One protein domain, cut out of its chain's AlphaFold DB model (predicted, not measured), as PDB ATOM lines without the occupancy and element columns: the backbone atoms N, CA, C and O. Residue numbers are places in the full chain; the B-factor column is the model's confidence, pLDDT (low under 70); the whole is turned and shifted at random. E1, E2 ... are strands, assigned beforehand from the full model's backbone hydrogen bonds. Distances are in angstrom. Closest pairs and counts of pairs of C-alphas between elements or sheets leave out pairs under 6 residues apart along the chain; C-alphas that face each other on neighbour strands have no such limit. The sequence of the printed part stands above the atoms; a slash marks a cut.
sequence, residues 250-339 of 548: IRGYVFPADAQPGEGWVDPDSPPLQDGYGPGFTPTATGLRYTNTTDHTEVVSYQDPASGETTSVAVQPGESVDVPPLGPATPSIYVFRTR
ATOM      1  N   ILE A 250      -5.374  19.551  32.579       64.25
ATOM      2  CA  ILE A 250      -4.955  20.839  33.128       64.25
ATOM      3  C   ILE A 250      -5.198  20.782  34.635       64.25
ATOM      4  O   ILE A 250      -6.314  20.490  35.066       64.25
ATOM      5  N   ARG A 251      -4.152  21.014  35.433       68.25
ATOM      6  CA  ARG A 251      -4.209  20.980  36.902       68.25
ATOM      7  C   ARG A 251      -3.657  22.288  37.483       68.25
ATOM      8  O   ARG A 251      -2.575  22.736  37.098       68.25
ATOM      9  N   GLY A 252      -4.408  22.894  38.401       51.44
ATOM     10  CA  GLY A 252      -4.002  24.084  39.152       51.44
ATOM     11  C   GLY A 252      -3.392  23.716  40.506       51.44
ATOM     12  O   GLY A 252      -3.812  22.742  41.124       51.44
ATOM     13  N   TYR A 253      -2.410  24.493  40.958       54.50
ATOM     14  CA  TYR A 253      -1.662  24.260  42.196       54.50
ATOM     15  C   TYR A 253      -1.310  25.586  42.884       54.50
ATOM     16  O   TYR A 253      -1.082  26.606  42.227       54.50
ATOM     17  N   VAL A 254      -1.211  25.566  44.216       44.44
ATOM     18  CA  VAL A 254      -0.877  26.741  45.033       44.44
ATOM     19  C   VAL A 254       0.279  26.395  45.964       44.44
ATOM     20  O   VAL A 254       0.178  25.456  46.749       44.44
ATOM     21  N   PHE A 255       1.370  27.161  45.897       43.81
ATOM     22  CA  PHE A 255       2.519  26.996  46.790       43.81
ATOM     23  C   PHE A 255       2.597  28.143  47.814       43.81
ATOM     24  O   PHE A 255       2.324  29.298  47.462       43.81
ATOM     25  N   PRO A 256       3.002  27.876  49.070       37.44
ATOM     26  CA  PRO A 256       3.486  28.921  49.965       37.44
ATOM     27  C   PRO A 256       4.850  29.451  49.475       37.44
ATOM     28  O   PRO A 256       5.533  28.809  48.678       37.44
ATOM     29  N   ALA A 257       5.238  30.652  49.915       39.62
ATOM     30  CA  ALA A 257       6.376  31.393  49.348       39.62
ATOM     31  C   ALA A 257       7.762  30.788  49.667       39.62
ATOM     32  O   ALA A 257       8.761  31.175  49.064       39.62
ATOM     33  N   ASP A 258       7.814  29.857  50.614       40.00
ATOM     34  CA  ASP A 258       8.992  29.168  51.138       40.00
ATOM     35  C   ASP A 258       9.115  27.704  50.667       40.00
ATOM     36  O   ASP A 258      10.142  27.068  50.921       40.00
ATOM     37  N   ALA A 259       8.120  27.179  49.937       35.28
ATOM     38  CA  ALA A 259       8.144  25.818  49.408       35.28
ATOM     39  C   ALA A 259       9.343  25.586  48.473       35.28
ATOM     40  O   ALA A 259       9.492  26.231  47.431       35.28
ATOM     41  N   GLN A 260      10.182  24.608  48.819       33.19
ATOM     42  CA  GLN A 260      11.191  24.091  47.897       33.19
ATOM     43  C   GLN A 260      10.508  23.341  46.736       33.19
ATOM     44  O   GLN A 260       9.464  22.718  46.955       33.19
ATOM     45  N   PRO A 261      11.090  23.325  45.518       30.47
ATOM     46  CA  PRO A 261      10.560  22.559  44.390       30.47
ATOM     47  C   PRO A 261      10.469  21.053  44.700       30.47
ATOM     48  O   PRO A 261      11.441  20.313  44.563       30.47
ATOM     49  N   GLY A 262       9.289  20.610  45.139       30.97
ATOM     50  CA  GLY A 262       9.028  19.243  45.598       30.97
ATOM     51  C   GLY A 262       7.910  19.145  46.642       30.97
ATOM     52  O   GLY A 262       7.196  18.147  46.655       30.97
ATOM     53  N   GLU A 263       7.702  20.181  47.461       30.11
ATOM     54  CA  GLU A 263       6.647  20.200  48.487       30.11
ATOM     55  C   GLU A 263       5.435  21.010  48.006       30.11
ATOM     56  O   GLU A 263       5.462  22.239  47.950       30.11
ATOM     57  N   GLY A 264       4.359  20.314  47.627       32.56
ATOM     58  CA  GLY A 264       3.132  20.926  47.119       32.56
ATOM     59  C   GLY A 264       1.895  20.488  47.886       32.56
ATOM     60  O   GLY A 264       1.643  19.294  48.026       32.56
ATOM     61  N   TRP A 265       1.088  21.458  48.316       28.86
ATOM     62  CA  TRP A 265      -0.282  21.185  48.738       28.86
ATOM     63  C   TRP A 265      -1.169  21.065  47.498       28.86
ATOM     64  O   TRP A 265      -1.253  21.976  46.674       28.86
ATOM     65  N   VAL A 266      -1.812  19.910  47.364       38.38
ATOM     66  CA  VAL A 266      -2.868  19.674  46.379       38.38
ATOM     67  C   VAL A 266      -4.182  20.162  46.986       38.38
ATOM     68  O   VAL A 266      -4.439  19.903  48.159       38.38
ATOM     69  N   ASP A 267      -5.015  20.831  46.194       40.47
ATOM     70  CA  ASP A 267      -6.452  20.908  46.463       40.47
ATOM     71  C   ASP A 267      -7.105  19.663  45.832       40.47
ATOM     72  O   ASP A 267      -7.202  19.601  44.601       40.47
ATOM     73  N   PRO A 268      -7.469  18.628  46.616       35.75
ATOM     74  CA  PRO A 268      -7.994  17.378  46.072       35.75
ATOM     75  C   PRO A 268      -9.429  17.519  45.545       35.75
ATOM     76  O   PRO A 268      -9.861  16.678  44.758       35.75
ATOM     77  N   ASP A 269     -10.149  18.570  45.953       38.19
ATOM     78  CA  ASP A 269     -11.548  18.801  45.586       38.19
ATOM     79  C   ASP A 269     -11.692  19.577  44.265       38.19
ATOM     80  O   ASP A 269     -12.789  19.644  43.707       38.19
ATOM     81  N   SER A 270     -10.595  20.126  43.721       41.09
ATOM     82  CA  SER A 270     -10.555  20.783  42.408       41.09
ATOM     83  C   SER A 270     -10.904  19.792  41.277       41.09
ATOM     84  O   SER A 270     -10.087  18.931  40.929       41.09
ATOM     85  N   PRO A 271     -12.098  19.885  40.654       41.28
ATOM     86  CA  PRO A 271     -12.575  18.859  39.734       41.28
ATOM     87  C   PRO A 271     -11.887  18.954  38.362       41.28
ATOM     88  O   PRO A 271     -11.570  20.056  37.905       41.28
ATOM     89  N   PRO A 272     -11.732  17.831  37.630       45.81
ATOM     90  CA  PRO A 272     -11.319  17.881  36.233       45.81
ATOM     91  C   PRO A 272     -12.341  18.693  35.424       45.81
ATOM     92  O   PRO A 272     -13.543  18.423  35.462       45.81
ATOM     93  N   LEU A 273     -11.852  19.704  34.706       47.38
ATOM     94  CA  LEU A 273     -12.659  20.709  34.014       47.38
ATOM     95  C   LEU A 273     -13.490  20.070  32.885       47.38
ATOM     96  O   LEU A 273     -12.961  19.716  31.835       47.38
ATOM     97  N   GLN A 274     -14.796  19.894  33.115       37.75
ATOM     98  CA  GLN A 274     -15.648  19.070  32.243       37.75
ATOM     99  C   GLN A 274     -16.023  19.736  30.906       37.75
ATOM    100  O   GLN A 274     -16.184  19.032  29.914       37.75
ATOM    101  N   ASP A 275     -16.111  21.071  30.858       40.16
ATOM    102  CA  ASP A 275     -16.603  21.839  29.698       40.16
ATOM    103  C   ASP A 275     -15.533  22.770  29.085       40.16
ATOM    104  O   ASP A 275     -15.785  23.927  28.743       40.16
ATOM    105  N   GLY A 276     -14.307  22.259  28.932       64.31
ATOM    106  CA  GLY A 276     -13.217  22.915  28.203       64.31
ATOM    107  C   GLY A 276     -11.943  23.104  29.026       64.31
ATOM    108  O   GLY A 276     -11.835  22.644  30.157       64.31
ATOM    109  N   TYR A 277     -10.967  23.815  28.457       78.50
ATOM    110  CA  TYR A 277      -9.615  23.967  29.016       78.50
ATOM    111  C   TYR A 277      -9.527  24.788  30.326       78.50
ATOM    112  O   TYR A 277      -8.435  25.013  30.837       78.50
ATOM    113  N   GLY A 278     -10.656  25.227  30.885       84.31
ATOM    114  CA  GLY A 278     -10.721  26.013  32.117       84.31
ATOM    115  C   GLY A 278     -10.547  27.524  31.936       84.31
ATOM    116  O   GLY A 278     -10.362  28.013  30.819       84.31
ATOM    117  N   PRO A 279     -10.644  28.292  33.038       85.62
ATOM    118  CA  PRO A 279     -10.443  29.737  33.014       85.62
ATOM    119  C   PRO A 279      -9.026  30.088  32.539       85.62
ATOM    120  O   PRO A 279      -8.063  29.373  32.813       85.62
ATOM    121  N   GLY A 280      -8.906  31.188  31.798       92.06
ATOM    122  CA  GLY A 280      -7.650  31.643  31.194       92.06
ATOM    123  C   GLY A 280      -7.245  30.914  29.904       92.06
ATOM    124  O   GLY A 280      -6.606  31.528  29.053       92.06
ATOM    125  N   PHE A 281      -7.642  29.656  29.689       94.25
ATOM    126  CA  PHE A 281      -7.237  28.894  28.503       94.25
ATOM    127  C   PHE A 281      -8.160  29.102  27.291       94.25
ATOM    128  O   PHE A 281      -9.359  28.841  27.336       94.25
ATOM    129  N   THR A 282      -7.577  29.501  26.158       94.69
ATOM    130  CA  THR A 282      -8.253  29.639  24.857       94.69
ATOM    131  C   THR A 282      -7.527  28.804  23.794       94.69
ATOM    132  O   THR A 282      -6.317  28.971  23.641       94.69
ATOM    133  N   PRO A 283      -8.196  27.925  23.024       92.12
ATOM    134  CA  PRO A 283      -7.551  27.192  21.932       92.12
ATOM    135  C   PRO A 283      -7.106  28.129  20.803       92.12
ATOM    136  O   PRO A 283      -7.822  29.058  20.423       92.12
ATOM    137  N   THR A 284      -5.930  27.864  20.237       93.50
ATOM    138  CA  THR A 284      -5.363  28.599  19.097       93.50
ATOM    139  C   THR A 284      -5.171  27.670  17.898       93.50
ATOM    140  O   THR A 284      -5.271  26.450  18.005       93.50
ATOM    141  N   ALA A 285      -4.846  28.232  16.730       89.12
ATOM    142  CA  ALA A 285      -4.528  27.442  15.537       89.12
ATOM    143  C   ALA A 285      -3.241  26.594  15.670       89.12
ATOM    144  O   ALA A 285      -2.925  25.823  14.767       89.12
ATOM    145  N   THR A 286      -2.486  26.757  16.762       90.31
ATOM    146  CA  THR A 286      -1.186  26.115  17.005       90.31
ATOM    147  C   THR A 286      -1.060  25.539  18.419       90.31
ATOM    148  O   THR A 286       0.059  25.326  18.870       90.31
ATOM    149  N   GLY A 287      -2.164  25.305  19.138       92.50
ATOM    150  CA  GLY A 287      -2.144  24.782  20.509       92.50
ATOM    151  C   GLY A 287      -3.128  25.505  21.424       92.50
ATOM    152  O   GLY A 287      -4.313  25.627  21.109       92.50
ATOM    153  N   LEU A 288      -2.636  25.986  22.563       94.62
ATOM    154  CA  LEU A 288      -3.414  26.710  23.568       94.62
ATOM    155  C   LEU A 288      -2.790  28.078  23.836       94.62
ATOM    156  O   LEU A 288      -1.586  28.256  23.725       94.62
ATOM    157  N   ARG A 289      -3.604  29.044  24.248       95.81
ATOM    158  CA  ARG A 289      -3.157  30.280  24.883       95.81
ATOM    159  C   ARG A 289      -3.647  30.275  26.313       95.81
ATOM    160  O   ARG A 289      -4.849  30.143  26.524       95.81
ATOM    161  N   TYR A 290      -2.744  30.454  27.265       96.88
ATOM    162  CA  TYR A 290      -3.119  30.805  28.623       96.88
ATOM    163  C   TYR A 290      -3.070  32.320  28.789       96.88
ATOM    164  O   TYR A 290      -2.052  32.935  28.483       96.88
ATOM    165  N   THR A 291      -4.150  32.912  29.280       97.56
ATOM    166  CA  THR A 291      -4.211  34.291  29.767       97.56
ATOM    167  C   THR A 291      -4.356  34.244  31.280       97.56
ATOM    168  O   THR A 291      -5.335  33.689  31.775       97.56
ATOM    169  N   ASN A 292      -3.419  34.847  32.013       96.75
ATOM    170  CA  ASN A 292      -3.547  34.974  33.461       96.75
ATOM    171  C   ASN A 292      -4.658  35.996  33.759       96.75
ATOM    172  O   ASN A 292      -4.512  37.191  33.489       96.75
ATOM    173  N   THR A 293      -5.788  35.519  34.285       95.31
ATOM    174  CA  THR A 293      -6.946  36.347  34.667       95.31
ATOM    175  C   THR A 293      -6.996  36.664  36.165       95.31
ATOM    176  O   THR A 293      -8.030  37.122  36.651       95.31
ATOM    177  N   THR A 294      -5.926  36.377  36.908       94.38
ATOM    178  CA  THR A 294      -5.792  36.675  38.339       94.38
ATOM    179  C   THR A 294      -5.080  38.013  38.576       94.38
ATOM    180  O   THR A 294      -4.748  38.744  37.643       94.38
ATOM    181  N   ASP A 295      -4.895  38.358  39.848       94.75
ATOM    182  CA  ASP A 295      -4.232  39.563  40.348       94.75
ATOM    183  C   ASP A 295      -2.763  39.343  40.766       94.75
ATOM    184  O   ASP A 295      -2.095  40.290  41.178       94.75
ATOM    185  N   HIS A 296      -2.236  38.122  40.622       90.94
ATOM    186  CA  HIS A 296      -0.875  37.728  40.995       90.94
ATOM    187  C   HIS A 296      -0.134  37.043  39.834       90.94
ATOM    188  O   HIS A 296      -0.714  36.738  38.795       90.94
ATOM    189  N   THR A 297       1.178  36.821  39.975       92.94
ATOM    190  CA  THR A 297       1.937  36.051  38.974       92.94
ATOM    191  C   THR A 297       1.545  34.571  39.043       92.94
ATOM    192  O   THR A 297       1.451  33.992  40.124       92.94
ATOM    193  N   GLU A 298       1.365  33.943  37.884       94.69
ATOM    194  CA  GLU A 298       1.167  32.495  37.767       94.69
ATOM    195  C   GLU A 298       2.244  31.915  36.839       94.69
ATOM    196  O   GLU A 298       2.606  32.521  35.830       94.69
ATOM    197  N   VAL A 299       2.797  30.754  37.190       95.56
ATOM    198  CA  VAL A 299       3.788  30.030  36.389       95.56
ATOM    199  C   VAL A 299       3.092  28.879  35.676       95.56
ATOM    200  O   VAL A 299       2.611  27.942  36.310       95.56
ATOM    201  N   VAL A 300       3.051  28.947  34.349       95.62
ATOM    202  CA  VAL A 300       2.534  27.878  33.492       95.62
ATOM    203  C   VAL A 300       3.689  26.960  33.120       95.62
ATOM    204  O   VAL A 300       4.640  27.398  32.471       95.62
ATOM    205  N   SER A 301       3.594  25.687  33.493       94.38
ATOM    206  CA  SER A 301       4.556  24.654  33.118       94.38
ATOM    207  C   SER A 301       3.921  23.609  32.210       94.38
ATOM    208  O   SER A 301       2.857  23.060  32.506       94.38
ATOM    209  N   TYR A 302       4.599  23.308  31.108       93.56
ATOM    210  CA  TYR A 302       4.200  22.308  30.122       93.56
ATOM    211  C   TYR A 302       5.433  21.575  29.589       93.56
ATOM    212  O   TYR A 302       6.536  22.123  29.570       93.56
ATOM    213  N   GLN A 303       5.257  20.339  29.127       91.31
ATOM    214  CA  GLN A 303       6.320  19.599  28.449       91.31
ATOM    215  C   GLN A 303       6.281  19.901  26.946       91.31
ATOM    216  O   GLN A 303       5.241  19.728  26.309       91.31
ATOM    217  N   ASP A 304       7.391  20.365  26.370       84.75
ATOM    218  CA  ASP A 304       7.499  20.575  24.924       84.75
ATOM    219  C   ASP A 304       7.542  19.202  24.215       84.75
ATOM    220  O   ASP A 304       8.441  18.402  24.489       84.75
ATOM    221  N   PRO A 305       6.602  18.885  23.303       81.88
ATOM    222  CA  PRO A 305       6.567  17.590  22.621       81.88
ATOM    223  C   PRO A 305       7.701  17.381  21.602       81.88
ATOM    224  O   PRO A 305       7.859  16.262  21.116       81.88
ATOM    225  N   ALA A 306       8.463  18.418  21.243       84.25
ATOM    226  CA  ALA A 306       9.581  18.332  20.305       84.25
ATOM    227  C   ALA A 306      10.929  18.043  20.990       84.25
ATOM    228  O   ALA A 306      11.767  17.368  20.391       84.25
ATOM    229  N   SER A 307      11.144  18.530  22.220       88.50
ATOM    230  CA  SER A 307      12.370  18.279  23.002       88.50
ATOM    231  C   SER A 307      12.181  17.286  24.153       88.50
ATOM    232  O   SER A 307      13.144  16.651  24.575       88.50
ATOM    233  N   GLY A 308      10.956  17.143  24.668       87.00
ATOM    234  CA  GLY A 308      10.664  16.436  25.915       87.00
ATOM    235  C   GLY A 308      10.987  17.243  27.179       87.00
ATOM    236  O   GLY A 308      10.798  16.729  28.281       87.00
ATOM    237  N   GLU A 309      11.457  18.487  27.059       90.31
ATOM    238  CA  GLU A 309      11.829  19.332  28.199       90.31
ATOM    239  C   GLU A 309      10.610  20.044  28.804       90.31
ATOM    240  O   GLU A 309       9.718  20.517  28.092       90.31
ATOM    241  N   THR A 310      10.578  20.168  30.133       91.62
ATOM    242  CA  THR A 310       9.567  20.975  30.828       91.62
ATOM    243  C   THR A 310       9.921  22.454  30.719       91.62
ATOM    244  O   THR A 310      10.883  22.918  31.330       91.62
ATOM    245  N   THR A 311       9.117  23.207  29.974       94.31
ATOM    246  CA  THR A 311       9.195  24.669  29.915       94.31
ATOM    247  C   THR A 311       8.289  25.268  30.985       94.31
ATOM    248  O   THR A 311       7.131  24.873  31.099       94.31
ATOM    249  N   SER A 312       8.799  26.245  31.738       95.25
ATOM    250  CA  SER A 312       8.051  26.985  32.762       95.25
ATOM    251  C   SER A 312       8.092  28.480  32.457       95.25
ATOM    252  O   SER A 312       9.175  29.057  32.361       95.25
ATOM    253  N   VAL A 313       6.928  29.114  32.319       96.06
ATOM    254  CA  VAL A 313       6.790  30.536  31.969       96.06
ATOM    255  C   VAL A 313       5.998  31.257  33.052       96.06
ATOM    256  O   VAL A 313       4.847  30.915  33.306       96.06
ATOM    257  N   ALA A 314       6.602  32.271  33.675       96.00
ATOM    258  CA  ALA A 314       5.888  33.198  34.548       96.00
ATOM    259  C   ALA A 314       5.057  34.177  33.703       96.00
ATOM    260  O   ALA A 314       5.583  34.781  32.768       96.00
ATOM    261  N   VAL A 315       3.780  34.332  34.045       97.12
ATOM    262  CA  VAL A 315       2.791  35.157  33.342       97.12
ATOM    263  C   VAL A 315       2.226  36.167  34.338       97.12
ATOM    264  O   VAL A 315       1.652  35.774  35.359       97.12
ATOM    265  N   GLN A 316       2.394  37.464  34.079       97.25
ATOM    266  CA  GLN A 316       1.857  38.521  34.943       97.25
ATOM    267  C   GLN A 316       0.328  38.661  34.805       97.25
ATOM    268  O   GLN A 316      -0.237  38.223  33.799       97.25
ATOM    269  N   PRO A 317      -0.356  39.304  35.770       97.38
ATOM    270  CA  PRO A 317      -1.772  39.661  35.663       97.38
ATOM    271  C   PRO A 317      -2.129  40.315  34.320       97.38
ATOM    272  O   PRO A 317      -1.619  41.382  33.973       97.38
ATOM    273  N   GLY A 318      -3.013  39.675  33.553       96.12
ATOM    274  CA  GLY A 318      -3.447  40.135  32.230       96.12
ATOM    275  C   GLY A 318      -2.490  39.843  31.064       96.12
ATOM    276  O   GLY A 318      -2.843  40.138  29.920       96.12
ATOM    277  N   GLU A 319      -1.313  39.254  31.297       98.12
ATOM    278  CA  GLU A 319      -0.454  38.742  30.221       98.12
ATOM    279  C   GLU A 319      -0.992  37.426  29.640       98.12
ATOM    280  O   GLU A 319      -1.978  36.845  30.103       98.12
ATOM    281  N   SER A 320      -0.373  36.947  28.559       97.50
ATOM    282  CA  SER A 320      -0.709  35.652  27.969       97.50
ATOM    283  C   SER A 320       0.507  34.952  27.373       97.50
ATOM    284  O   SER A 320       1.354  35.596  26.757       97.50
ATOM    285  N   VAL A 321       0.542  33.626  27.494       97.12
ATOM    286  CA  VAL A 321       1.547  32.738  26.897       97.12
ATOM    287  C   VAL A 321       0.873  31.764  25.931       97.12
ATOM    288  O   VAL A 321      -0.177  31.197  26.237       97.12
ATOM    289  N   ASP A 322       1.467  31.568  24.755       95.88
ATOM    290  CA  ASP A 322       1.065  30.508  23.828       95.88
ATOM    291  C   ASP A 322       1.782  29.204  24.208       95.88
ATOM    292  O   ASP A 322       3.004  29.102  24.117       95.88
ATOM    293  N   VAL A 323       1.007  28.209  24.630       94.81
ATOM    294  CA  VAL A 323       1.450  26.839  24.895       94.81
ATOM    295  C   VAL A 323       1.413  26.059  23.567       94.81
ATOM    296  O   VAL A 323       0.366  26.043  22.904       94.81
ATOM    297  N   PRO A 324       2.521  25.409  23.151       91.62
ATOM    298  CA  PRO A 324       2.597  24.650  21.900       91.62
ATOM    299  C   PRO A 324       1.586  23.486  21.857       91.62
ATOM    300  O   PRO A 324       1.019  23.112  22.889       91.62
ATOM    301  N   PRO A 325       1.330  22.883  20.679       89.38
ATOM    302  CA  PRO A 325       0.311  21.855  20.539       89.38
ATOM    303  C   PRO A 325       0.853  20.553  21.127       89.38
ATOM    304  O   PRO A 325       1.605  19.827  20.478       89.38
ATOM    305  N   LEU A 326       0.511  20.308  22.392       82.31
ATOM    306  CA  LEU A 326       1.049  19.207  23.182       82.31
ATOM    307  C   LEU A 326       0.757  17.855  22.513       82.31
ATOM    308  O   LEU A 326      -0.313  17.637  21.943       82.31
ATOM    309  N   GLY A 327       1.746  16.961  22.553       77.44
ATOM    310  CA  GLY A 327       1.745  15.727  21.770       77.44
ATOM    311  C   GLY A 327       0.678  14.706  22.199       77.44
ATOM    312  O   GLY A 327       0.076  14.827  23.264       77.44
ATOM    313  N   PRO A 328       0.472  13.637  21.405       71.56
ATOM    314  CA  PRO A 328      -0.520  12.598  21.705       71.56
ATOM    315  C   PRO A 328      -0.203  11.775  22.970       71.56
ATOM    316  O   PRO A 328      -1.075  11.067  23.473       71.56
ATOM    317  N   ALA A 329       1.025  11.857  23.491       60.06
ATOM    318  CA  ALA A 329       1.430  11.244  24.751       60.06
ATOM    319  C   ALA A 329       0.995  12.119  25.941       60.06
ATOM    320  O   ALA A 329       1.651  13.111  26.240       60.06
ATOM    321  N   THR A 330      -0.119  11.736  26.585       59.75
ATOM    322  CA  THR A 330      -0.617  12.235  27.892       59.75
ATOM    323  C   THR A 330      -0.220  13.682  28.234       59.75
ATOM    324  O   THR A 330       0.551  13.901  29.172       59.75
ATOM    325  N   PRO A 331      -0.721  14.674  27.477       70.31
ATOM    326  CA  PRO A 331      -0.328  16.063  27.647       70.31
ATOM    327  C   PRO A 331      -0.865  16.638  28.964       70.31
ATOM    328  O   PRO A 331      -2.078  16.657  29.200       70.31
ATOM    329  N   SER A 332       0.055  17.134  29.789       79.12
ATOM    330  CA  SER A 332      -0.222  17.719  31.103       79.12
ATOM    331  C   SER A 332       0.225  19.181  31.141       79.12
ATOM    332  O   SER A 332       1.382  19.479  30.836       79.12
ATOM    333  N   ILE A 333      -0.677  20.081  31.541       84.69
ATOM    334  CA  ILE A 333      -0.353  21.478  31.860       84.69
ATOM    335  C   ILE A 333      -0.553  21.691  33.354       84.69
ATOM    336  O   ILE A 333      -1.603  21.359  33.909       84.69
ATOM    337  N   TYR A 334       0.451  22.290  33.979       88.50
ATOM    338  CA  TYR A 334       0.452  22.664  35.383       88.50
ATOM    339  C   TYR A 334       0.420  24.189  35.465       88.50
ATOM    340  O   TYR A 334       1.245  24.854  34.837       88.50
ATOM    341  N   VAL A 335      -0.526  24.753  36.215       84.88
ATOM    342  CA  VAL A 335      -0.544  26.192  36.525       84.88
ATOM    343  C   VAL A 335      -0.290  26.361  38.014       84.88
ATOM    344  O   VAL A 335      -1.076  25.902  38.842       84.88
ATOM    345  N   PHE A 336       0.826  27.001  38.344       87.44
ATOM    346  CA  PHE A 336       1.292  27.215  39.707       87.44
ATOM    347  C   PHE A 336       1.120  28.679  40.100       87.44
ATOM    348  O   PHE A 336       1.654  29.567  39.435       87.44
ATOM    349  N   ARG A 337       0.442  28.956  41.212       82.62
ATOM    350  CA  ARG A 337       0.407  30.314  41.773       82.62
ATOM    351  C   ARG A 337       1.714  30.629  42.482       82.62
ATOM    352  O   ARG A 337       2.039  29.974  43.473       82.62
ATOM    353  N   THR A 338       2.432  31.650  42.021       74.75
ATOM    354  CA  THR A 338       3.532  32.237  42.788       74.75
ATOM    355  C   THR A 338       2.984  33.371  43.645       74.75
ATOM    356  O   THR A 338       2.582  34.423  43.152       74.75
ATOM    357  N   ARG A 339       2.972  33.159  44.966       58.12
ATOM    358  CA  ARG A 339       2.706  34.226  45.937       58.12
ATOM    359  C   ARG A 339       3.762  35.320  45.741       58.12
ATOM    360  O   ARG A 339       4.949  35.007  45.756       58.12
TER     361      ARG A 339
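This is residues 250 to 339 of the 548 residues of an uncharacterized protein of Nocardia pseudobrasiliensis (UniProt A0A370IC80). Look for a small sandwich, a twisted sheet of four strands (E1, E7, E4, E5) partly face to face with a smaller sheet of three (E2, E3, E6), the strands of the two running nearly in line. From the end of E1 a long loop with no named element, residues 255 to 280, swings wide round the E1 side of the body to reach E2. The printed part has 90 residues with seven named strands, E1 to E7 in order along the chain, and no named helix; the class is all strand, though only 36 residues are in named elements. The larger sheet, E1 E7 E4 E5, is mixed, and the smaller, E2 E3 E6, is antiparallel. The whole is compact, with a radius of gyration of the C-alphas of 13.1 A and spans of 36 by 26 by 25 A.

Begin in the larger sheet with E7, residues 332 to 337, an inner strand. Beside it find the edge strand E1, residues 250 to 254, parallel to it at 24 degrees, with N 253 and O 335 2.9 A apart. E4, residues 298 to 303, is antiparallel to E7 at 161 degrees; look for N 301 and O 334, 2.8 A apart. E4 forms a hairpin with the other edge strand, E5, residues 310 to 315, where N 311 and O 302 are 2.8 A apart. This sheet is only just strongly twisted, its C-alphas up to 4.5 A off its best plane. In the other sheet, E3, residues 287 to 291, is the inner strand. It forms a hairpin with E2, residues 281 to 284, with N 282 and O 289 2.8 A apart. It is also antiparallel to E6, residues 320 to 323, with N 323 and O 288 2.7 A apart. The two sheets make a sandwich, two sheets face to face, their facing parts 10.0 A centre to centre and their strands at 12 degrees. The closest C-alphas of E5 and E6 are those of Val 315 and Val 321, 7.0 A apart. E1 and E3 are apart, and E2 and E7 are apart.

Find C-alpha 298 at (1.167, 32.495, 37.767); from there E4 runs 16.7 A to C-alpha 303. E5 runs 15.9 A from C-alpha 310 to 315. E7 runs 16.5 A from C-alpha 332 to C-alpha 337 at (0.407, 30.314, 41.773). E1 starts at C-alpha 250, (-4.955, 20.839, 33.128), and covers 13.9 A to C-alpha 254. E3, 287 to 291, measures 13.4 A; E2, 281 to 284, and E6, 320 to 323, measure 9.6 A each.

The two C-alphas farthest apart are those of Asp 258 and Ala 285, at 38.1 A. The printed part has no cut, and E1 to E2 is the long link. Mean pLDDT of the printed part is 74.9; look for values under 70 at residues 250 to 276, 329 to 330 and 339.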